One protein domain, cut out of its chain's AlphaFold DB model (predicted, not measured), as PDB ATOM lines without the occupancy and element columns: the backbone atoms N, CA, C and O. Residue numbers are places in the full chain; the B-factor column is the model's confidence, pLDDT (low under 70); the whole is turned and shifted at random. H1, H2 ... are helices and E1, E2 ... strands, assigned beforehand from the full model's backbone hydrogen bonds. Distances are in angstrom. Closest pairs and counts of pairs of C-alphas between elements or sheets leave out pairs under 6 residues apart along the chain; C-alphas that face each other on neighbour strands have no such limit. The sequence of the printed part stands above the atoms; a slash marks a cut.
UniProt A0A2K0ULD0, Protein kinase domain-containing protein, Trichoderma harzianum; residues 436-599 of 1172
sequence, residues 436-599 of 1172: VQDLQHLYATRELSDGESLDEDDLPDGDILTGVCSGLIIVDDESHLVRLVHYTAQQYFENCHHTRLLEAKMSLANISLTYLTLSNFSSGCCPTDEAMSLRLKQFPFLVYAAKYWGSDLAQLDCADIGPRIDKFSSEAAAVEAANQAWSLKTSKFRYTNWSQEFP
ATOM      1  N   VAL A 436     222.638 181.388 279.062       91.69
ATOM      2  CA  VAL A 436     223.969 182.004 278.911       91.69
ATOM      3  C   VAL A 436     225.061 180.931 278.829       91.69
ATOM      4  O   VAL A 436     225.941 181.023 277.980       91.69
ATOM      5  N   GLN A 437     224.957 179.867 279.633       93.75
ATOM      6  CA  GLN A 437     225.904 178.749 279.595       93.75
ATOM      7  C   GLN A 437     225.850 177.983 278.269       93.75
ATOM      8  O   GLN A 437     226.888 177.602 277.738       93.75
ATOM      9  N   ASP A 438     224.664 177.804 277.684       95.06
ATOM     10  CA  ASP A 438     224.550 177.193 276.356       95.06
ATOM     11  C   ASP A 438     225.276 178.032 275.292       95.06
ATOM     12  O   ASP A 438     225.976 177.473 274.452       95.06
ATOM     13  N   LEU A 439     225.172 179.367 275.352       94.50
ATOM     14  CA  LEU A 439     225.887 180.267 274.438       94.50
ATOM     15  C   LEU A 439     227.407 180.232 274.638       94.50
ATOM     16  O   LEU A 439     228.138 180.239 273.650       94.50
ATOM     17  N   GLN A 440     227.883 180.157 275.886       94.56
ATOM     18  CA  GLN A 440     229.312 179.989 276.189       94.56
ATOM     19  C   GLN A 440     229.855 178.705 275.560       94.56
ATOM     20  O   GLN A 440     230.880 178.730 274.882       94.56
ATOM     21  N   HIS A 441     229.125 177.601 275.718       95.75
ATOM     22  CA  HIS A 441     229.496 176.308 275.157       95.75
ATOM     23  C   HIS A 441     229.424 176.295 273.625       95.75
ATOM     24  O   HIS A 441     230.324 175.756 272.981       95.75
ATOM     25  N   LEU A 442     228.392 176.905 273.030       94.44
ATOM     26  CA  LEU A 442     228.273 177.068 271.578       94.44
ATOM     27  C   LEU A 442     229.462 177.842 270.998       94.44
ATOM     28  O   LEU A 442     230.073 177.385 270.033       94.44
ATOM     29  N   TYR A 443     229.800 178.985 271.604       92.88
ATOM     30  CA  TYR A 443     230.914 179.818 271.161       92.88
ATOM     31  C   TYR A 443     232.250 179.087 271.291       92.88
ATOM     32  O   TYR A 443     232.962 178.953 270.302       92.88
ATOM     33  N   ALA A 444     232.555 178.547 272.474       93.88
ATOM     34  CA  ALA A 444     233.817 177.854 272.712       93.88
ATOM     35  C   ALA A 444     233.999 176.668 271.751       93.88
ATOM     36  O   ALA A 444     235.047 176.511 271.137       93.88
ATOM     37  N   THR A 445     232.939 175.890 271.513       93.25
ATOM     38  CA  THR A 445     232.994 174.718 270.620       93.25
ATOM     39  C   THR A 445     233.218 175.077 269.154       93.25
ATOM     40  O   THR A 445     233.765 174.267 268.409       93.25
ATOM     41  N   ARG A 446     232.809 176.273 268.715       87.44
ATOM     42  CA  ARG A 446     233.061 176.751 267.347       87.44
ATOM     43  C   ARG A 446     234.557 176.905 267.065       87.44
ATOM     44  O   ARG A 446     234.978 176.643 265.941       87.44
ATOM     45  N   GLU A 447     235.320 177.324 268.069       80.94
ATOM     46  CA  GLU A 447     236.754 177.612 267.953       80.94
ATOM     47  C   GLU A 447     237.632 176.366 268.174       80.94
ATOM     48  O   GLU A 447     238.822 176.383 267.855       80.94
ATOM     49  N   LEU A 448     237.052 175.268 268.675       85.06
ATOM     50  CA  LEU A 448     237.773 174.020 268.920       85.06
ATOM     51  C   LEU A 448     238.104 173.272 267.624       85.06
ATOM     52  O   LEU A 448     237.278 173.100 266.719       85.06
ATOM     53  N   SER A 449     239.323 172.743 267.576       78.06
ATOM     54  CA  SER A 449     239.770 171.824 266.536       78.06
ATOM     55  C   SER A 449     239.249 170.405 266.776       78.06
ATOM     56  O   SER A 449     238.842 170.009 267.872       78.06
ATOM     57  N   ASP A 450     239.273 169.586 265.724       69.69
ATOM     58  CA  ASP A 450     238.785 168.213 265.799       69.69
ATOM     59  C   ASP A 450     239.571 167.370 266.826       69.69
ATOM     60  O   ASP A 450     240.731 167.029 266.610       69.69
ATOM     61  N   GLY A 451     238.893 166.961 267.907       70.50
ATOM     62  CA  GLY A 451     239.429 166.052 268.931       70.50
ATOM     63  C   GLY A 451     239.900 166.729 270.223       70.50
ATOM     64  O   GLY A 451     240.392 166.035 271.113       70.50
ATOM     65  N   GLU A 452     239.739 168.046 270.348       84.19
ATOM     66  CA  GLU A 452     240.060 168.785 271.574       84.19
ATOM     67  C   GLU A 452     239.028 168.542 272.694       84.19
ATOM     68  O   GLU A 452     237.915 168.047 272.468       84.19
ATOM     69  N   SER A 453     239.442 168.781 273.940       87.44
ATOM     70  CA  SER A 453     238.536 168.884 275.087       87.44
ATOM     71  C   SER A 453     238.053 170.318 275.219       87.44
ATOM     72  O   SER A 453     238.800 171.240 274.928       87.44
ATOM     73  N   LEU A 454     236.814 170.488 275.673       93.19
ATOM     74  CA  LEU A 454     236.317 171.769 276.148       93.19
ATOM     75  C   LEU A 454     236.645 171.893 277.638       93.19
ATOM     76  O   LEU A 454     236.175 171.068 278.437       93.19
ATOM     77  N   ASP A 455     237.431 172.902 277.990       90.31
ATOM     78  CA  ASP A 455     237.841 173.219 279.353       90.31
ATOM     79  C   ASP A 455     237.216 174.545 279.830       90.31
ATOM     80  O   ASP A 455     236.652 175.317 279.057       90.31
ATOM     81  N   GLU A 456     237.269 174.809 281.141       87.81
ATOM     82  CA  GLU A 456     236.669 176.022 281.728       87.81
ATOM     83  C   GLU A 456     237.328 177.310 281.201       87.81
ATOM     84  O   GLU A 456     236.646 178.318 281.033       87.81
ATOM     85  N   ASP A 457     238.624 177.255 280.876       87.06
ATOM     86  CA  ASP A 457     239.392 178.383 280.331       87.06
ATOM     87  C   ASP A 457     238.983 178.756 278.891       87.06
ATOM     88  O   ASP A 457     239.255 179.876 278.453       87.06
ATOM     89  N   ASP A 458     238.307 177.856 278.167       89.31
ATOM     90  CA  ASP A 458     237.781 178.123 276.820       89.31
ATOM     91  C   ASP A 458     236.446 178.885 276.860       89.31
ATOM     92  O   ASP A 458     236.002 179.434 275.848       89.31
ATOM     93  N   LEU A 459     235.769 178.902 278.015       91.62
ATOM     94  CA  LEU A 459     234.451 179.510 278.150       91.62
ATOM     95  C   LEU A 459     234.579 181.042 278.222       91.62
ATOM     96  O   LEU A 459     235.150 181.576 279.176       91.62
ATOM     97  N   PRO A 460     234.012 181.786 277.255       90.69
ATOM     98  CA  PRO A 460     234.042 183.244 277.283       90.69
ATOM     99  C   PRO A 460     233.176 183.791 278.424       90.69
ATOM    100  O   PRO A 460     232.233 183.144 278.882       90.69
ATOM    101  N   ASP A 461     233.437 185.026 278.845       90.38
ATOM    102  CA  ASP A 461     232.599 185.708 279.832       90.38
ATOM    103  C   ASP A 461     231.166 185.927 279.298       90.38
ATOM    104  O   ASP A 461     230.955 186.434 278.190       90.38
ATOM    105  N   GLY A 462     230.166 185.523 280.086       85.88
ATOM    106  CA  GLY A 462     228.757 185.562 279.686       85.88
ATOM    107  C   GLY A 462     228.191 186.978 279.521       85.88
ATOM    108  O   GLY A 462     227.334 187.197 278.655       85.88
ATOM    109  N   ASP A 463     228.693 187.951 280.285       83.81
ATOM    110  CA  ASP A 463     228.280 189.353 280.167       83.81
ATOM    111  C   ASP A 463     228.853 189.971 278.887       83.81
ATOM    112  O   ASP A 463     228.192 190.790 278.242       83.81
ATOM    113  N   ILE A 464     230.047 189.540 278.462       85.75
ATOM    114  CA  ILE A 464     230.619 189.934 277.166       85.75
ATOM    115  C   ILE A 464     229.771 189.370 276.019       85.75
ATOM    116  O   ILE A 464     229.335 190.140 275.161       85.75
ATOM    117  N   LEU A 465     229.474 188.062 276.028       86.25
ATOM    118  CA  LEU A 465     228.652 187.420 274.991       86.25
ATOM    119  C   LEU A 465     227.286 188.100 274.839       86.25
ATOM    120  O   LEU A 465     226.829 188.402 273.736       86.25
ATOM    121  N   THR A 466     226.613 188.360 275.954       84.06
ATOM    122  CA  THR A 466     225.263 188.927 275.909       84.06
ATOM    123  C   THR A 466     225.272 190.443 275.677       84.06
ATOM    124  O   THR A 466     224.365 190.982 275.036       84.06
ATOM    125  N   GLY A 467     226.332 191.133 276.106       80.38
ATOM    126  CA  GLY A 467     226.497 192.580 275.979       80.38
ATOM    127  C   GLY A 467     226.689 193.078 274.543       80.38
ATOM    128  O   GLY A 467     226.171 194.147 274.199       80.38
ATOM    129  N   VAL A 468     227.366 192.310 273.676       83.81
ATOM    130  CA  VAL A 468     227.648 192.728 272.283       83.81
ATOM    131  C   VAL A 468     226.394 192.833 271.407       83.81
ATOM    132  O   VAL A 468     226.356 193.616 270.456       83.81
ATOM    133  N   CYS A 469     225.312 192.139 271.776       82.50
ATOM    134  CA  CYS A 469     224.033 192.139 271.057       82.50
ATOM    135  C   CYS A 469     223.199 193.426 271.256       82.50
ATOM    136  O   CYS A 469     222.025 193.484 270.883       82.50
ATOM    137  N   SER A 470     223.779 194.477 271.852       69.56
ATOM    138  CA  SER A 470     223.250 195.854 271.893       69.56
ATOM    139  C   SER A 470     221.803 196.023 272.403       69.56
ATOM    140  O   SER A 470     221.148 197.027 272.108       69.56
ATOM    141  N   GLY A 471     221.312 195.095 273.233       69.88
ATOM    142  CA  GLY A 471     219.964 195.128 273.817       69.88
ATOM    143  C   GLY A 471     218.856 194.532 272.941       69.88
ATOM    144  O   GLY A 471     217.681 194.741 273.229       69.88
ATOM    145  N   LEU A 472     219.204 193.794 271.878       80.88
ATOM    146  CA  LEU A 472     218.237 192.977 271.127       80.88
ATOM    147  C   LEU A 472     217.914 191.646 271.816       80.88
ATOM    148  O   LEU A 472     216.885 191.040 271.513       80.88
ATOM    149  N   ILE A 473     218.755 191.230 272.763       83.38
ATOM    150  CA  ILE A 473     218.527 190.088 273.646       83.38
ATOM    151  C   ILE A 473     218.435 190.550 275.103       83.38
ATOM    152  O   ILE A 473     219.018 191.563 275.489       83.38
ATOM    153  N   ILE A 474     217.687 189.793 275.897       78.19
ATOM    154  CA  ILE A 474     217.510 189.949 277.338       78.19
ATOM    155  C   ILE A 474     217.885 188.619 277.987       78.19
ATOM    156  O   ILE A 474     217.458 187.560 277.521       78.19
ATOM    157  N   VAL A 475     218.642 188.695 279.078       78.81
ATOM    158  CA  VAL A 475     218.923 187.564 279.964       78.81
ATOM    159  C   VAL A 475     217.963 187.640 281.146       78.81
ATOM    160  O   VAL A 475     217.778 188.706 281.725       78.81
ATOM    161  N   ASP A 476     217.306 186.532 281.464       69.56
ATOM    162  CA  ASP A 476     216.483 186.410 282.665       69.56
ATOM    163  C   ASP A 476     217.367 186.168 283.899       69.56
ATOM    164  O   ASP A 476     218.181 185.245 283.898       69.56
ATOM    165  N   ASP A 477     217.207 186.987 284.939       65.25
ATOM    166  CA  ASP A 477     218.109 186.993 286.100       65.25
ATOM    167  C   ASP A 477     218.037 185.704 286.939       65.25
ATOM    168  O   ASP A 477     219.035 185.312 287.545       65.25
ATOM    169  N   GLU A 478     216.885 185.022 286.978       62.91
ATOM    170  CA  GLU A 478     216.707 183.796 287.773       62.91
ATOM    171  C   GLU A 478     217.047 182.527 286.989       62.91
ATOM    172  O   GLU A 478     217.657 181.595 287.518       62.91
ATOM    173  N   SER A 479     216.610 182.454 285.732       70.00
ATOM    174  CA  SER A 479     216.749 181.251 284.905       70.00
ATOM    175  C   SER A 479     217.975 181.266 283.997       70.00
ATOM    176  O   SER A 479     218.291 180.238 283.396       70.00
ATOM    177  N   HIS A 480     218.649 182.415 283.873       79.81
ATOM    178  CA  HIS A 480     219.730 182.665 282.918       79.81
ATOM    179  C   HIS A 480     219.350 182.358 281.461       79.81
ATOM    180  O   HIS A 480     220.225 182.115 280.627       79.81
ATOM    181  N   LEU A 481     218.052 182.352 281.141       83.44
ATOM    182  CA  LEU A 481     217.557 182.146 279.783       83.44
ATOM    183  C   LEU A 481     217.755 183.409 278.952       83.44
ATOM    184  O   LEU A 481     217.411 184.512 279.378       83.44
ATOM    185  N   VAL A 482     218.261 183.228 277.738       84.56
ATOM    186  CA  VAL A 482     218.453 184.290 276.757       84.56
ATOM    187  C   VAL A 482     217.275 184.291 275.797       84.56
ATOM    188  O   VAL A 482     216.936 183.277 275.182       84.56
ATOM    189  N   ARG A 483     216.635 185.449 275.669       81.19
ATOM    190  CA  ARG A 483     215.482 185.666 274.791       81.19
ATOM    191  C   ARG A 483     215.634 186.960 274.018       81.19
ATOM    192  O   ARG A 483     216.324 187.873 274.457       81.19
ATOM    193  N   LEU A 484     214.939 187.070 272.895       82.25
ATOM    194  CA  LEU A 484     214.820 188.348 272.202       82.25
ATOM    195  C   LEU A 484     214.091 189.377 273.075       82.25
ATOM    196  O   LEU A 484     213.232 189.032 273.890       82.25
ATOM    197  N   VAL A 485     214.396 190.655 272.847       73.12
ATOM    198  CA  VAL A 485     213.795 191.792 273.560       73.12
ATOM    199  C   VAL A 485     212.264 191.783 273.496       73.12
ATOM    200  O   VAL A 485     211.592 192.237 274.422       73.12
ATOM    201  N   HIS A 486     211.707 191.255 272.403       70.38
ATOM    202  CA  HIS A 486     210.278 191.070 272.199       70.38
ATOM    203  C   HIS A 486     210.026 190.104 271.031       70.38
ATOM    204  O   HIS A 486     210.834 190.031 270.107       70.38
ATOM    205  N   TYR A 487     208.879 189.422 271.007       69.25
ATOM    206  CA  TYR A 487     208.539 188.468 269.938       69.25
ATOM    207  C   TYR A 487     208.436 189.111 268.539       69.25
ATOM    208  O   TYR A 487     208.633 188.451 267.526       69.25
ATOM    209  N   THR A 488     208.181 190.421 268.454       73.00
ATOM    210  CA  THR A 488     208.214 191.157 267.174       73.00
ATOM    211  C   THR A 488     209.609 191.199 266.556       73.00
ATOM    212  O   THR A 488     209.715 191.336 265.343       73.00
ATOM    213  N   ALA A 489     210.668 191.051 267.357       77.94
ATOM    214  CA  ALA A 489     212.023 190.913 266.835       77.94
ATOM    215  C   ALA A 489     212.189 189.570 266.104       77.94
ATOM    216  O   ALA A 489     212.751 189.557 265.017       77.94
ATOM    217  N   GLN A 490     211.627 188.472 266.634       81.31
ATOM    218  CA  GLN A 490     211.630 187.158 265.968       81.31
ATOM    219  C   GLN A 490     211.008 187.266 264.568       81.31
ATOM    220  O   GLN A 490     211.643 186.905 263.582       81.31
ATOM    221  N   GLN A 491     209.809 187.861 264.480       78.06
ATOM    222  CA  GLN A 491     209.099 188.075 263.209       78.06
ATOM    223  C   GLN A 491     209.914 188.921 262.221       78.06
ATOM    224  O   GLN A 491     209.949 188.622 261.030       78.06
ATOM    225  N   TYR A 492     210.581 189.971 262.706       84.56
ATOM    226  CA  TYR A 492     211.452 190.799 261.876       84.56
ATOM    227  C   TYR A 492     212.609 189.983 261.273       84.56
ATOM    228  O   TYR A 492     212.840 190.049 260.065       84.56
ATOM    229  N   PHE A 493     213.305 189.171 262.078       85.75
ATOM    230  CA  PHE A 493     214.404 188.338 261.581       85.75
ATOM    231  C   PHE A 493     213.926 187.277 260.587       85.75
ATOM    232  O   PHE A 493     214.546 187.113 259.536       85.75
ATOM    233  N   GLU A 494     212.808 186.610 260.877       82.25
ATOM    234  CA  GLU A 494     212.199 185.601 259.999       82.25
ATOM    235  C   GLU A 494     211.809 186.168 258.629       82.25
ATOM    236  O   GLU A 494     212.053 185.525 257.608       82.25
ATOM    237  N   ASN A 495     211.287 187.397 258.584       81.25
ATOM    238  CA  ASN A 495     210.850 188.030 257.339       81.25
ATOM    239  C   ASN A 495     211.999 188.639 256.521       81.25
ATOM    240  O   ASN A 495     211.956 188.619 255.291       81.25
ATOM    241  N   CYS A 496     213.012 189.204 257.185       82.81
ATOM    242  CA  CYS A 496     214.018 190.043 256.525       82.81
ATOM    243  C   CYS A 496     215.380 189.357 256.325       82.81
ATOM    244  O   CYS A 496     216.182 189.836 255.524       82.81
ATOM    245  N   HIS A 497     215.666 188.246 257.020       83.12
ATOM    246  CA  HIS A 497     217.020 187.674 257.105       83.12
ATOM    247  C   HIS A 497     217.089 186.161 256.818       83.12
ATOM    248  O   HIS A 497     217.912 185.452 257.397       83.12
ATOM    249  N   HIS A 498     216.280 185.657 255.879       82.69
ATOM    250  CA  HIS A 498     216.198 184.226 255.541       82.69
ATOM    251  C   HIS A 498     217.564 183.541 255.325       82.69
ATOM    252  O   HIS A 498     217.808 182.469 255.873       82.69
ATOM    253  N   THR A 499     218.483 184.158 254.571       85.56
ATOM    254  CA  THR A 499     219.821 183.585 254.315       85.56
ATOM    255  C   THR A 499     220.636 183.420 255.599       85.56
ATOM    256  O   THR A 499     221.216 182.362 255.820       85.56
ATOM    257  N   ARG A 500     220.628 184.425 256.483       87.06
ATOM    258  CA  ARG A 500     221.351 184.372 257.764       87.06
ATOM    259  C   ARG A 500     220.759 183.346 258.722       87.06
ATOM    260  O   ARG A 500     221.496 182.677 259.434       87.06
ATOM    261  N   LEU A 501     219.437 183.187 258.712       88.25
ATOM    262  CA  LEU A 501     218.771 182.147 259.496       88.25
ATOM    263  C   LEU A 501     219.173 180.749 259.029       88.25
ATOM    264  O   LEU A 501     219.397 179.867 259.853       88.25
ATOM    265  N   LEU A 502     219.301 180.550 257.717       85.94
ATOM    266  CA  LEU A 502     219.759 179.287 257.152       85.94
ATOM    267  C   LEU A 502     221.215 178.983 257.555       85.94
ATOM    268  O   LEU A 502     221.507 177.878 258.014       85.94
ATOM    269  N   GLU A 503     222.099 179.985 257.476       87.62
ATOM    270  CA  GLU A 503     223.493 179.901 257.945       87.62
ATOM    271  C   GLU A 503     223.572 179.572 259.446       87.62
ATOM    272  O   GLU A 503     224.337 178.697 259.858       87.62
ATOM    273  N   ALA A 504     222.751 180.219 260.275       90.25
ATOM    274  CA  ALA A 504     222.734 180.001 261.718       90.25
ATOM    275  C   ALA A 504     222.174 178.629 262.114       90.25
ATOM    276  O   ALA A 504     222.713 177.994 263.019       90.25
ATOM    277  N   LYS A 505     221.147 178.126 261.414       89.25
ATOM    278  CA  LYS A 505     220.649 176.749 261.583       89.25
ATOM    279  C   LYS A 505     221.737 175.721 261.274       89.25
ATOM    280  O   LYS A 505     221.953 174.807 262.067       89.25
ATOM    281  N   MET A 506     222.462 175.909 260.170       87.88
ATOM    282  CA  MET A 506     223.601 175.059 259.811       87.88
ATOM    283  C   MET A 506     224.724 175.149 260.855       87.88
ATOM    284  O   MET A 506     225.285 174.134 261.264       87.88
ATOM    285  N   SER A 507     225.021 176.358 261.337       90.56
ATOM    286  CA  SER A 507     225.997 176.586 262.405       90.56
ATOM    287  C   SER A 507     225.621 175.837 263.689       90.56
ATOM    288  O   SER A 507     226.450 175.095 264.212       90.56
ATOM    289  N   LEU A 508     224.369 175.938 264.149       91.62
ATOM    290  CA  LEU A 508     223.885 175.216 265.330       91.62
ATOM    291  C   LEU A 508     223.998 173.700 265.168       91.62
ATOM    292  O   LEU A 508     224.428 173.023 266.103       91.62
ATOM    293  N   ALA A 509     223.645 173.159 264.000       91.50
ATOM    294  CA  ALA A 509     223.755 171.729 263.731       91.50
ATOM    295  C   ALA A 509     225.216 171.250 263.746       91.50
ATOM    296  O   ALA A 509     225.544 170.279 264.432       91.50
ATOM    297  N   ASN A 510     226.109 171.970 263.060       90.75
ATOM    298  CA  ASN A 510     227.537 171.650 263.007       90.75
ATOM    299  C   ASN A 510     228.204 171.737 264.381       90.75
ATOM    300  O   ASN A 510     228.958 170.833 264.755       90.75
ATOM    301  N   ILE A 511     227.912 172.790 265.148       93.56
ATOM    302  CA  ILE A 511     228.440 172.947 266.505       93.56
ATOM    303  C   ILE A 511     227.875 171.856 267.408       93.56
ATOM    304  O   ILE A 511     228.636 171.245 268.144       93.56
ATOM    305  N   SER A 512     226.583 171.532 267.311       94.50
ATOM    306  CA  SER A 512     225.978 170.466 268.116       94.50
ATOM    307  C   SER A 512     226.601 169.098 267.832       94.50
ATOM    308  O   SER A 512     226.933 168.383 268.770       94.50
ATOM    309  N   LEU A 513     226.821 168.734 266.564       92.88
ATOM    310  CA  LEU A 513     227.510 167.484 266.222       92.88
ATOM    311  C   LEU A 513     228.961 167.478 266.714       92.88
ATOM    312  O   LEU A 513     229.408 166.482 267.275       92.88
ATOM    313  N   THR A 514     229.670 168.600 266.565       93.62
ATOM    314  CA  THR A 514     231.041 168.752 267.079       93.62
ATOM    315  C   THR A 514     231.063 168.586 268.599       93.62
ATOM    316  O   THR A 514     231.857 167.801 269.117       93.62
ATOM    317  N   TYR A 515     230.114 169.217 269.295       95.62
ATOM    318  CA  TYR A 515     229.915 169.125 270.737       95.62
ATOM    319  C   TYR A 515     229.711 167.677 271.187       95.62
ATOM    320  O   TYR A 515     230.351 167.215 272.125       95.62
ATOM    321  N   LEU A 516     228.858 166.919 270.493       95.00
ATOM    322  CA  LEU A 516     228.596 165.512 270.816       95.00
ATOM    323  C   LEU A 516     229.830 164.609 270.644       95.00
ATOM    324  O   LEU A 516     229.883 163.553 271.270       95.00
ATOM    325  N   THR A 517     230.819 165.035 269.852       94.19
ATOM    326  CA  THR A 517     232.095 164.331 269.611       94.19
ATOM    327  C   THR A 517     233.281 164.895 270.406       94.19
ATOM    328  O   THR A 517     234.437 164.621 270.084       94.19
ATOM    329  N   LEU A 518     233.036 165.718 271.432       94.38
ATOM    330  CA  LEU A 518     234.112 166.230 272.285       94.38
ATOM    331  C   LEU A 518     234.818 165.091 273.029       94.38
ATOM    332  O   LEU A 518     234.184 164.156 273.534       94.38
ATOM    333  N   SER A 519     236.138 165.212 273.193       92.44
ATOM    334  CA  SER A 519     236.941 164.208 273.907       92.44
ATOM    335  C   SER A 519     236.518 164.039 275.377       92.44
ATOM    336  O   SER A 519     236.673 162.950 275.943       92.44
ATOM    337  N   ASN A 520     235.865 165.052 275.972       93.81
ATOM    338  CA  ASN A 520     235.233 164.983 277.296       93.81
ATOM    339  C   ASN A 520     234.174 163.858 277.398       93.81
ATOM    340  O   ASN A 520     233.901 163.357 278.494       93.81
ATOM    341  N   PHE A 521     233.590 163.421 276.273       94.00
ATOM    342  CA  PHE A 521     232.581 162.356 276.202       94.00
ATOM    343  C   PHE A 521     233.136 161.002 275.739       94.00
ATOM    344  O   PHE A 521     232.379 160.040 275.627       94.00
ATOM    345  N   SER A 522     234.457 160.873 275.575       90.62
ATOM    346  CA  SER A 522     235.134 159.629 275.154       90.62
ATOM    347  C   SER A 522     234.870 158.412 276.054       90.62
ATOM    348  O   SER A 522     235.033 157.273 275.626       90.62
ATOM    349  N   SER A 523     234.414 158.636 277.291       90.50
ATOM    350  CA  SER A 523     233.976 157.578 278.215       90.50
ATOM    351  C   SER A 523     232.626 156.937 277.855       90.50
ATOM    352  O   SER A 523     232.246 155.955 278.488       90.50
ATOM    353  N   GLY A 524     231.901 157.463 276.863       92.88
ATOM    354  CA  GLY A 524     230.592 156.956 276.454       92.88
ATOM    355  C   GLY A 524     229.493 157.315 277.449       92.88
ATOM    356  O   GLY A 524     229.499 158.405 278.028       92.88
ATOM    357  N   CYS A 525     228.532 156.415 277.668       93.56
ATOM    358  CA  CYS A 525     227.438 156.651 278.614       93.56
ATOM    359  C   CYS A 525     227.912 156.722 280.083       93.56
ATOM    360  O   CYS A 525     228.798 155.984 280.516       93.56
ATOM    361  N   CYS A 526     227.283 157.581 280.884       95.81
ATOM    362  CA  CYS A 526     227.485 157.650 282.328       95.81
ATOM    363  C   CYS A 526     226.883 156.416 283.029       95.81
ATOM    364  O   CYS A 526     225.691 156.151 282.849       95.81
ATOM    365  N   PRO A 527     227.642 155.708 283.888       93.62
ATOM    366  CA  PRO A 527     227.175 154.478 284.533       93.62
ATOM    367  C   PRO A 527     226.269 154.707 285.752       93.62
ATOM    368  O   PRO A 527     225.644 153.757 286.217       93.62
ATOM    369  N   THR A 528     226.215 155.926 286.300       94.44
ATOM    370  CA  THR A 528     225.363 156.265 287.452       94.44
ATOM    371  C   THR A 528     224.688 157.625 287.287       94.44
ATOM    372  O   THR A 528     225.142 158.479 286.515       94.44
ATOM    373  N   ASP A 529     223.623 157.842 288.060       92.00
ATOM    374  CA  ASP A 529     222.887 159.108 288.123       92.00
ATOM    375  C   ASP A 529     223.753 160.276 288.607       92.00
ATOM    376  O   ASP A 529     223.573 161.410 288.151       92.00
ATOM    377  N   GLU A 530     224.707 160.024 289.504       93.31
ATOM    378  CA  GLU A 530     225.657 161.025 289.993       93.31
ATOM    379  C   GLU A 530     226.624 161.442 288.888       93.31
ATOM    380  O   GLU A 530     226.825 162.638 288.677       93.31
ATOM    381  N   ALA A 531     227.173 160.472 288.146       95.62
ATOM    382  CA  ALA A 531     228.057 160.742 287.017       95.62
ATOM    383  C   ALA A 531     227.330 161.538 285.923       95.62
ATOM    384  O   ALA A 531     227.864 162.531 285.426       95.62
ATOM    385  N   MET A 532     226.085 161.163 285.609       94.88
ATOM    386  CA  MET A 532     225.273 161.905 284.641       94.88
ATOM    387  C   MET A 532     224.928 163.307 285.150       94.88
ATOM    388  O   MET A 532     224.999 164.277 284.402       94.88
ATOM    389  N   SER A 533     224.595 163.449 286.436       92.88
ATOM    390  CA  SER A 533     224.315 164.759 287.034       92.88
ATOM    391  C   SER A 533     225.532 165.678 287.007       92.88
ATOM    392  O   SER A 533     225.372 166.873 286.774       92.88
ATOM    393  N   LEU A 534     226.734 165.140 287.226       94.88
ATOM    394  CA  LEU A 534     227.976 165.899 287.110       94.88
ATOM    395  C   LEU A 534     228.229 166.317 285.658       94.88
ATOM    396  O   LEU A 534     228.482 167.494 285.413       94.88
ATOM    397  N   ARG A 535     228.071 165.393 284.701       95.00
ATOM    398  CA  ARG A 535     228.223 165.692 283.272       95.00
ATOM    399  C   ARG A 535     227.265 166.786 282.814       95.00
ATOM    400  O   ARG A 535     227.694 167.707 282.142       95.00
ATOM    401  N   LEU A 536     225.994 166.734 283.210       93.31
ATOM    402  CA  LEU A 536     225.015 167.764 282.846       93.31
ATOM    403  C   LEU A 536     225.296 169.129 283.480       93.31
ATOM    404  O   LEU A 536     224.923 170.142 282.904       93.31
ATOM    405  N   LYS A 537     225.927 169.165 284.660       92.44
ATOM    406  CA  LYS A 537     226.358 170.423 285.285       92.44
ATOM    407  C   LYS A 537     227.571 171.026 284.583       92.44
ATOM    408  O   LYS A 537     227.651 172.239 284.489       92.44
ATOM    409  N   GLN A 538     228.502 170.187 284.133       94.25
ATOM    410  CA  GLN A 538     229.708 170.623 283.422       94.25
ATOM    411  C   GLN A 538     229.437 170.945 281.950       94.25
ATOM    412  O   GLN A 538     230.101 171.795 281.384       94.25
ATOM    413  N   PHE A 539     228.466 170.269 281.335       95.69
ATOM    414  CA  PHE A 539     228.158 170.351 279.909       95.69
ATOM    415  C   PHE A 539     226.653 170.595 279.694       95.69
ATOM    416  O   PHE A 539     225.962 169.713 279.169       95.69
ATOM    417  N   PRO A 540     226.118 171.766 280.094       92.88
ATOM    418  CA  PRO A 540     224.683 172.071 280.051       92.88
ATOM    419  C   PRO A 540     224.074 171.953 278.645       92.88
ATOM    420  O   PRO A 540     222.957 171.443 278.499       92.88
ATOM    421  N   PHE A 541     224.852 172.275 277.606       95.44
ATOM    422  CA  PHE A 541     224.415 172.208 276.210       95.44
ATOM    423  C   PHE A 541     224.228 170.774 275.673       95.44
ATOM    424  O   PHE A 541     223.578 170.573 274.646       95.44
ATOM    425  N   LEU A 542     224.715 169.739 276.376       95.75
ATOM    426  CA  LEU A 542     224.698 168.341 275.909       95.75
ATOM    427  C   LEU A 542     223.294 167.839 275.547       95.75
ATOM    428  O   LEU A 542     223.107 167.170 274.532       95.75
ATOM    429  N   VAL A 543     222.295 168.150 276.376       93.12
ATOM    430  CA  VAL A 543     220.916 167.687 276.147       93.12
ATOM    431  C   VAL A 543     220.302 168.388 274.946       93.12
ATOM    432  O   VAL A 543     219.572 167.754 274.187       93.12
ATOM    433  N   TYR A 544     220.585 169.682 274.778       94.00
ATOM    434  CA  TYR A 544     220.129 170.424 273.614       94.00
ATOM    435  C   TYR A 544     220.758 169.847 272.346       94.00
ATOM    436  O   TYR A 544     220.032 169.466 271.427       94.00
ATOM    437  N   ALA A 545     222.090 169.722 272.340       95.56
ATOM    438  CA  ALA A 545     222.851 169.202 271.216       95.56
ATOM    439  C   ALA A 545     222.336 167.823 270.807       95.56
ATOM    440  O   ALA A 545     222.024 167.627 269.642       95.56
ATOM    441  N   ALA A 546     222.140 166.905 271.760       95.00
ATOM    442  CA  ALA A 546     221.592 165.584 271.471       95.00
ATOM    443  C   ALA A 546     220.197 165.676 270.839       95.00
ATOM    444  O   ALA A 546     219.973 165.056 269.806       95.00
ATOM    445  N   LYS A 547     219.282 166.464 271.428       92.38
ATOM    446  CA  LYS A 547     217.851 166.473 271.079       92.38
ATOM    447  C   LYS A 547     217.469 167.226 269.810       92.38
ATOM    448  O   LYS A 547     216.431 166.912 269.233       92.38
ATOM    449  N   TYR A 548     218.252 168.223 269.405       91.81
ATOM    450  CA  TYR A 548     217.776 169.211 268.431       91.81
ATOM    451  C   TYR A 548     218.704 169.459 267.245       91.81
ATOM    452  O   TYR A 548     218.305 170.178 266.331       91.81
ATOM    453  N   TRP A 549     219.900 168.863 267.205       91.88
ATOM    454  CA  TRP A 549     220.866 169.143 266.133       91.88
ATOM    455  C   TRP A 549     220.307 168.888 264.721       91.88
ATOM    456  O   TRP A 549     220.663 169.602 263.790       91.88
ATOM    457  N   GLY A 550     219.420 167.896 264.566       88.19
ATOM    458  CA  GLY A 550     218.832 167.504 263.283       88.19
ATOM    459  C   GLY A 550     217.444 168.085 262.989       88.19
ATOM    460  O   GLY A 550     216.849 167.740 261.973       88.19
ATOM    461  N   SER A 551     216.881 168.930 263.859       82.69
ATOM    462  CA  SER A 551     215.459 169.315 263.787       82.69
ATOM    463  C   SER A 551     215.094 170.307 262.674       82.69
ATOM    464  O   SER A 551     213.917 170.414 262.343       82.69
ATOM    465  N   ASP A 552     216.059 171.046 262.120       74.12
ATOM    466  CA  ASP A 552     215.833 172.124 261.137       74.12
ATOM    467  C   ASP A 552     216.620 171.940 259.831       74.12
ATOM    468  O   ASP A 552     216.826 172.889 259.075       74.12
ATOM    469  N   LEU A 553     217.066 170.711 259.558       76.06
ATOM    470  CA  LEU A 553     217.948 170.409 258.431       76.06
ATOM    471  C   LEU A 553     217.223 169.916 257.168       76.06
ATOM    472  O   LEU A 553     217.867 169.789 256.136       76.06
ATOM    473  N   ALA A 554     215.902 169.708 257.192       66.25
ATOM    474  CA  ALA A 554     215.142 169.236 256.021       66.25
ATOM    475  C   ALA A 554     215.202 170.185 254.798       66.25
ATOM    476  O   ALA A 554     214.846 169.801 253.692       66.25
ATOM    477  N   GLN A 555     215.637 171.437 254.986       63.44
ATOM    478  CA  GLN A 555     215.795 172.440 253.920       63.44
ATOM    479  C   GLN A 555     217.264 172.670 253.509       63.44
ATOM    480  O   GLN A 555     217.540 173.588 252.736       63.44
ATOM    481  N   LEU A 556     218.211 171.897 254.053       65.31
ATOM    482  CA  LEU A 556     219.654 172.134 253.949       65.31
ATOM    483  C   LEU A 556     220.376 171.006 253.192       65.31
ATOM    484  O   LEU A 556     219.974 169.849 253.255       65.31
ATOM    485  N   ASP A 557     221.453 171.348 252.475       66.25
ATOM    486  CA  ASP A 557     222.244 170.388 251.692       66.25
ATOM    487  C   ASP A 557     223.100 169.494 252.611       66.25
ATOM    488  O   ASP A 557     223.853 169.968 253.467       66.25
ATOM    489  N   CYS A 558     223.017 168.177 252.416       65.00
ATOM    490  CA  CYS A 558     223.808 167.196 253.158       65.00
ATOM    491  C   CYS A 558     225.319 167.304 252.918       65.00
ATOM    492  O   CYS A 558     226.095 166.819 253.749       65.00
ATOM    493  N   ALA A 559     225.753 167.918 251.813       70.12
ATOM    494  CA  ALA A 559     227.171 168.092 251.507       70.12
ATOM    495  C   ALA A 559     227.927 168.861 252.607       70.12
ATOM    496  O   ALA A 559     229.090 168.549 252.876       70.12
ATOM    497  N   ASP A 560     227.257 169.796 253.285       75.56
ATOM    498  CA  ASP A 560     227.876 170.673 254.284       75.56
ATOM    499  C   ASP A 560     228.038 170.005 255.662       75.56
ATOM    500  O   ASP A 560     228.950 170.351 256.414       75.56
ATOM    501  N   ILE A 561     227.193 169.019 255.994       84.62
ATOM    502  CA  ILE A 561     227.186 168.346 257.308       84.62
ATOM    503  C   ILE A 561     227.825 166.947 257.284       84.62
ATOM    504  O   ILE A 561     228.203 166.409 258.329       84.62
ATOM    505  N   GLY A 562     227.997 166.360 256.094       85.56
ATOM    506  CA  GLY A 562     228.526 165.007 255.883       85.56
ATOM    507  C   GLY A 562     229.796 164.668 256.682       85.56
ATOM    508  O   GLY A 562     229.798 163.640 257.359       85.56
ATOM    509  N   PRO A 563     230.847 165.516 256.704       88.69
ATOM    510  CA  PRO A 563     232.062 165.240 257.478       88.69
ATOM    511  C   PRO A 563     231.826 165.123 258.991       88.69
ATOM    512  O   PRO A 563     232.452 164.298 259.658       88.69
ATOM    513  N   ARG A 564     230.915 165.934 259.549       90.50
ATOM    514  CA  ARG A 564     230.563 165.890 260.977       90.50
ATOM    515  C   ARG A 564     229.706 164.668 261.300       90.50
ATOM    516  O   ARG A 564     229.926 164.041 262.333       90.50
ATOM    517  N   ILE A 565     228.809 164.279 260.393       91.44
ATOM    518  CA  ILE A 565     228.054 163.022 260.488       91.44
ATOM    519  C   ILE A 565     228.987 161.810 260.428       91.44
ATOM    520  O   ILE A 565     228.859 160.915 261.262       91.44
ATOM    521  N   ASP A 566     229.951 161.789 259.505       91.62
ATOM    522  CA  ASP A 566     230.928 160.700 259.383       91.62
ATOM    523  C   ASP A 566     231.728 160.551 260.685       91.62
ATOM    524  O   ASP A 566     231.822 159.448 261.229       91.62
ATOM    525  N   LYS A 567     232.217 161.664 261.248       91.56
ATOM    526  CA  LYS A 567     232.913 161.664 262.540       91.56
ATOM    527  C   LYS A 567     232.023 161.130 263.667       91.56
ATOM    528  O   LYS A 567     232.404 160.156 264.315       91.56
ATOM    529  N   PHE A 568     230.825 161.689 263.841       93.81
ATOM    530  CA  PHE A 568     229.874 161.240 264.863       93.81
ATOM    531  C   PHE A 568     229.525 159.750 264.718       93.81
ATOM    532  O   PHE A 568     229.503 159.022 265.705       93.81
ATOM    533  N   SER A 569     229.335 159.266 263.486       93.38
ATOM    534  CA  SER A 569     229.045 157.855 263.202       93.38
ATOM    535  C   SER A 569     230.211 156.912 263.514       93.38
ATOM    536  O   SER A 569     229.983 155.761 263.886       93.38
ATOM    537  N   SER A 570     231.452 157.393 263.399       92.31
ATOM    538  CA  SER A 570     232.659 156.605 263.676       92.31
ATOM    539  C   SER A 570     232.972 156.466 265.173       92.31
ATOM    540  O   SER A 570     233.676 155.537 265.574       92.31
ATOM    541  N   GLU A 571     232.422 157.347 266.013       92.88
ATOM    542  CA  GLU A 571     232.683 157.399 267.451       92.88
ATOM    543  C   GLU A 571     231.548 156.754 268.262       92.88
ATOM    544  O   GLU A 571     230.615 157.412 268.721       92.88
ATOM    545  N   ALA A 572     231.651 155.446 268.515       92.94
ATOM    546  CA  ALA A 572     230.633 154.706 269.272       92.94
ATOM    547  C   ALA A 572     230.337 155.310 270.664       92.94
ATOM    548  O   ALA A 572     229.184 155.338 271.094       92.94
ATOM    549  N   ALA A 573     231.358 155.838 271.349       94.06
ATOM    550  CA  ALA A 573     231.199 156.510 272.640       94.06
ATOM    551  C   ALA A 573     230.335 157.782 272.534       94.06
ATOM    552  O   ALA A 573     229.461 157.997 273.374       94.06
ATOM    553  N   ALA A 574     230.529 158.583 271.482       94.25
ATOM    554  CA  ALA A 574     229.734 159.781 271.221       94.25
ATOM    555  C   ALA A 574     228.263 159.422 270.963       94.25
ATOM    556  O   ALA A 574     227.367 160.023 271.557       94.25
ATOM    557  N   VAL A 575     228.006 158.388 270.152       95.25
ATOM    558  CA  VAL A 575     226.643 157.895 269.875       95.25
ATOM    559  C   VAL A 575     225.951 157.421 271.158       95.25
ATOM    560  O   VAL A 575     224.794 157.768 271.397       95.25
ATOM    561  N   GLU A 576     226.649 156.679 272.024       94.75
ATOM    562  CA  GLU A 576     226.086 156.224 273.302       94.75
ATOM    563  C   GLU A 576     225.811 157.379 274.274       94.75
ATOM    564  O   GLU A 576     224.750 157.408 274.907       94.75
ATOM    565  N   ALA A 577     226.728 158.344 274.382       95.69
ATOM    566  CA  ALA A 577     226.543 159.527 275.218       95.69
ATOM    567  C   ALA A 577     225.367 160.389 274.725       95.69
ATOM    568  O   ALA A 577     224.521 160.797 275.527       95.69
ATOM    569  N   ALA A 578     225.272 160.608 273.408       96.00
ATOM    570  CA  ALA A 578     224.177 161.334 272.776       96.00
ATOM    571  C   ALA A 578     222.832 160.636 273.011       96.00
ATOM    572  O   ALA A 578     221.863 161.281 273.407       96.00
ATOM    573  N   ASN A 579     222.771 159.313 272.845       95.50
ATOM    574  CA  ASN A 579     221.549 158.542 273.052       95.50
ATOM    575  C   ASN A 579     221.094 158.523 274.530       95.50
ATOM    576  O   ASN A 579     219.895 158.626 274.810       95.50
ATOM    577  N   GLN A 580     222.027 158.470 275.489       95.44
ATOM    578  CA  GLN A 580     221.692 158.622 276.910       95.44
ATOM    579  C   GLN A 580     221.128 160.019 277.205       95.44
ATOM    580  O   GLN A 580     220.106 160.136 277.881       95.44
ATOM    581  N   ALA A 581     221.754 161.077 276.676       94.88
ATOM    582  CA  ALA A 581     221.281 162.453 276.837       94.88
ATOM    583  C   ALA A 581     219.915 162.689 276.158       94.88
ATOM    584  O   ALA A 581     219.046 163.356 276.728       94.88
ATOM    585  N   TRP A 582     219.698 162.094 274.981       92.88
ATOM    586  CA  TRP A 582     218.425 162.102 274.258       92.88
ATOM    587  C   TRP A 582     217.298 161.485 275.089       92.88
ATOM    588  O   TRP A 582     216.209 162.051 275.201       92.88
ATOM    589  N   SER A 583     217.570 160.346 275.723       90.62
ATOM    590  CA  SER A 583     216.570 159.556 276.452       90.62
ATOM    591  C   SER A 583     216.143 160.174 277.788       90.62
ATOM    592  O   SER A 583     215.200 159.700 278.425       90.62
ATOM    593  N   LEU A 584     216.791 161.258 278.224       88.31
ATOM    594  CA  LEU A 584     216.434 161.929 279.467       88.31
ATOM    595  C   LEU A 584     215.036 162.550 279.404       88.31
ATOM    596  O   LEU A 584     214.734 163.391 278.549       88.31
ATOM    597  N   LYS A 585     214.200 162.195 280.380       75.00
ATOM    598  CA  LYS A 585     212.875 162.792 280.582       75.00
ATOM    599  C   LYS A 585     213.020 164.201 281.166       75.00
ATOM    600  O   LYS A 585     213.854 164.447 282.033       75.00
ATOM    601  N   THR A 586     212.188 165.133 280.712       55.94
ATOM    602  CA  THR A 586     212.171 166.547 281.140       55.94
ATOM    603  C   THR A 586     211.518 166.781 282.511       55.94
ATOM    604  O   THR A 586     211.341 167.932 282.908       55.94
ATOM    605  N   SER A 587     211.159 165.731 283.261       49.56
ATOM    606  CA  SER A 587     210.480 165.869 284.554       49.56
ATOM    607  C   SER A 587     211.397 166.464 285.628       49.56
ATOM    608  O   SER A 587     212.541 166.041 285.797       49.56
ATOM    609  N   LYS A 588     210.866 167.405 286.423       43.50
ATOM    610  CA  LYS A 588     211.569 167.977 287.592       43.50
ATOM    611  C   LYS A 588     211.878 166.926 288.670       43.50
ATOM    612  O   LYS A 588     212.808 167.103 289.450       43.50
ATOM    613  N   PHE A 589     211.135 165.820 288.686       43.81
ATOM    614  CA  PHE A 589     211.340 164.702 289.601       43.81
ATOM    615  C   PHE A 589     212.190 163.619 288.930       43.81
ATOM    616  O   PHE A 589     211.739 162.950 287.997       43.81
ATOM    617  N   ARG A 590     213.429 163.466 289.402       64.38
ATOM    618  CA  ARG A 590     214.339 162.378 289.033       64.38
ATOM    619  C   ARG A 590     214.200 161.263 290.071       64.38
ATOM    620  O   ARG A 590     214.504 161.479 291.240       64.38
ATOM    621  N   TYR A 591     213.688 160.106 289.665       69.56
ATOM    622  CA  TYR A 591     213.666 158.897 290.497       69.56
ATOM    623  C   TYR A 591     215.042 158.215 290.483       69.56
ATOM    624  O   TYR A 591     215.902 158.560 289.680       69.56
ATOM    625  N   THR A 592     215.278 157.253 291.374       77.19
ATOM    626  CA  THR A 592     216.526 156.470 291.387       77.19
ATOM    627  C   THR A 592     216.723 155.718 290.069       77.19
ATOM    628  O   THR A 592     215.793 155.052 289.620       77.19
ATOM    629  N   ASN A 593     217.929 155.757 289.505       82.31
ATOM    630  CA  ASN A 593     218.306 155.226 288.189       82.31
ATOM    631  C   ASN A 593     217.676 155.953 286.985       82.31
ATOM    632  O   ASN A 593     217.582 155.377 285.899       82.31
ATOM    633  N   TRP A 594     217.280 157.223 287.129       85.62
ATOM    634  CA  TRP A 594     216.653 158.001 286.048       85.62
ATOM    635  C   TRP A 594     217.523 158.118 284.789       85.62
ATOM    636  O   TRP A 594     216.987 158.207 283.687       85.62
ATOM    637  N   SER A 595     218.852 158.137 284.930       89.06
ATOM    638  CA  SER A 595     219.781 158.272 283.799       89.06
ATOM    639  C   SER A 595     220.135 156.940 283.137       89.06
ATOM    640  O   SER A 595     220.807 156.922 282.105       89.06
ATOM    641  N   GLN A 596     219.720 155.826 283.744       91.56
ATOM    642  CA  GLN A 596     220.070 154.473 283.307       91.56
ATOM    643  C   GLN A 596     218.958 153.816 282.478       91.56
ATOM    644  O   GLN A 596     219.188 152.780 281.859       91.56
ATOM    645  N   GLU A 597     217.774 154.427 282.419       87.44
ATOM    646  CA  GLU A 597     216.658 153.984 281.580       87.44
ATOM    647  C   GLU A 597     216.791 154.498 280.141       87.44
ATOM    648  O   GLU A 597     216.107 155.435 279.727       87.44
ATOM    649  N   PHE A 598     217.676 153.880 279.366       90.88
ATOM    650  CA  PHE A 598     217.821 154.159 277.939       90.88
ATOM    651  C   PHE A 598     218.273 152.901 277.180       90.88
ATOM    652  O   PHE A 598     218.954 152.046 277.759       90.88
ATOM    653  N   PRO A 599     217.910 152.757 275.894       89.62
ATOM    654  CA  PRO A 599     218.389 151.650 275.073       89.62
ATOM    655  C   PRO A 599     219.904 151.756 274.863       89.62
ATOM    656  O   PRO A 599     220.427 152.838 274.618       89.62
TER     657      PRO A 599
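Overview. This is residues 436 to 599 of the 1172 residues of the protein "Protein kinase domain-containing protein" of Trichoderma harzianum (UniProt A0A2K0ULD0). The long helix H4 forms one side of an open frame that continues through H3, the small hairpin E1 E2 and H1, and H1 crosses back to H4; the space inside this frame is empty. Beyond it, the later part of H4 joins a cluster in which H6, H7 and H8 pack, with H5 at its edge. The printed part has 164 residues, with eight named helices and two named strands in the order H1 H2 E1 E2 H3 H4 H5 H6 H7 H8; the sheet E1 - E2 is antiparallel and the class is mostly helix. The whole is compact, with a radius of gyration of the C-alphas of 16.8 A and spans of 46 by 41 by 30 A.

Along the chain. Look first at the strands E1, residues 473 to 475, and E2, residues 482 to 484. H3 follows at residues 487 to 496, 14.6 A long. Find C-alpha 498 at (216.198, 184.226, 255.541); from there H4 runs 27.2 A to C-alpha 516 at (228.596, 165.512, 270.816). Before the strands come H1, residues 436 to 447, 17.4 A long, beginning at (223.969, 182.004, 278.911), and H2, residues 462 to 467. After H4 come H5, residues 529 to 538, H6, residues 542 to 548, H7, residues 562 to 570, and H8, residues 572 to 582, 15.1 A long.

Arrangement. In the hairpin E1 and E2, N 474 and O 483 are 2.8 A apart, within hydrogen-bond range. The closest C-alphas of H2 and E1, Thr 466 and Ile 473, are 7.2 A apart. H1 touches H2 with residues 436 to 440 alone, closest at the C-alphas of Val 436 and Gly 462, 6.0 A, about perpendicular at 87 degrees. H3 and the hub H4 are close but not clearly touching, with the C-alphas of Glu 494 and Leu 501 7.4 A apart. H4 touches H1 at Ile 511 and Arg 446, C-alphas 6.0 A apart, about perpendicular at 85 degrees. It touches H6 at a steep tilt of 45 degrees, opposite ways, Ser 512 to Ala 545, C-alphas 4.6 A apart. It touches H7 at a shallow tilt of 20 degrees, the same way, Leu 513 to Arg 564, C-alphas 6.3 A apart. H6 touches H8, with the C-alphas of Ala 546 and Ala 578 5.1 A apart. H5 and H6 are close but not clearly touching, Leu 536 to Leu 542, C-alphas 7.0 A apart. H2 to H8 have each O i to N i+4 pair within hydrogen-bond range; H1 has 7 of 8.

Size, cuts and confidence. Look to the C-alphas of Cys 496 and Thr 592 for the two farthest apart, 48.5 A. The printed part has no cut. The links H1 to H2, H4 to H5 and H6 to H7 are long. Residues 494 to 500, of which 494 to 496 belong to H3 and 498 to 500 to H4, stand free. The mean pLDDT of the printed part is 85.7; 18 residues are under 70, among them 554 to 558 and 586 to 591.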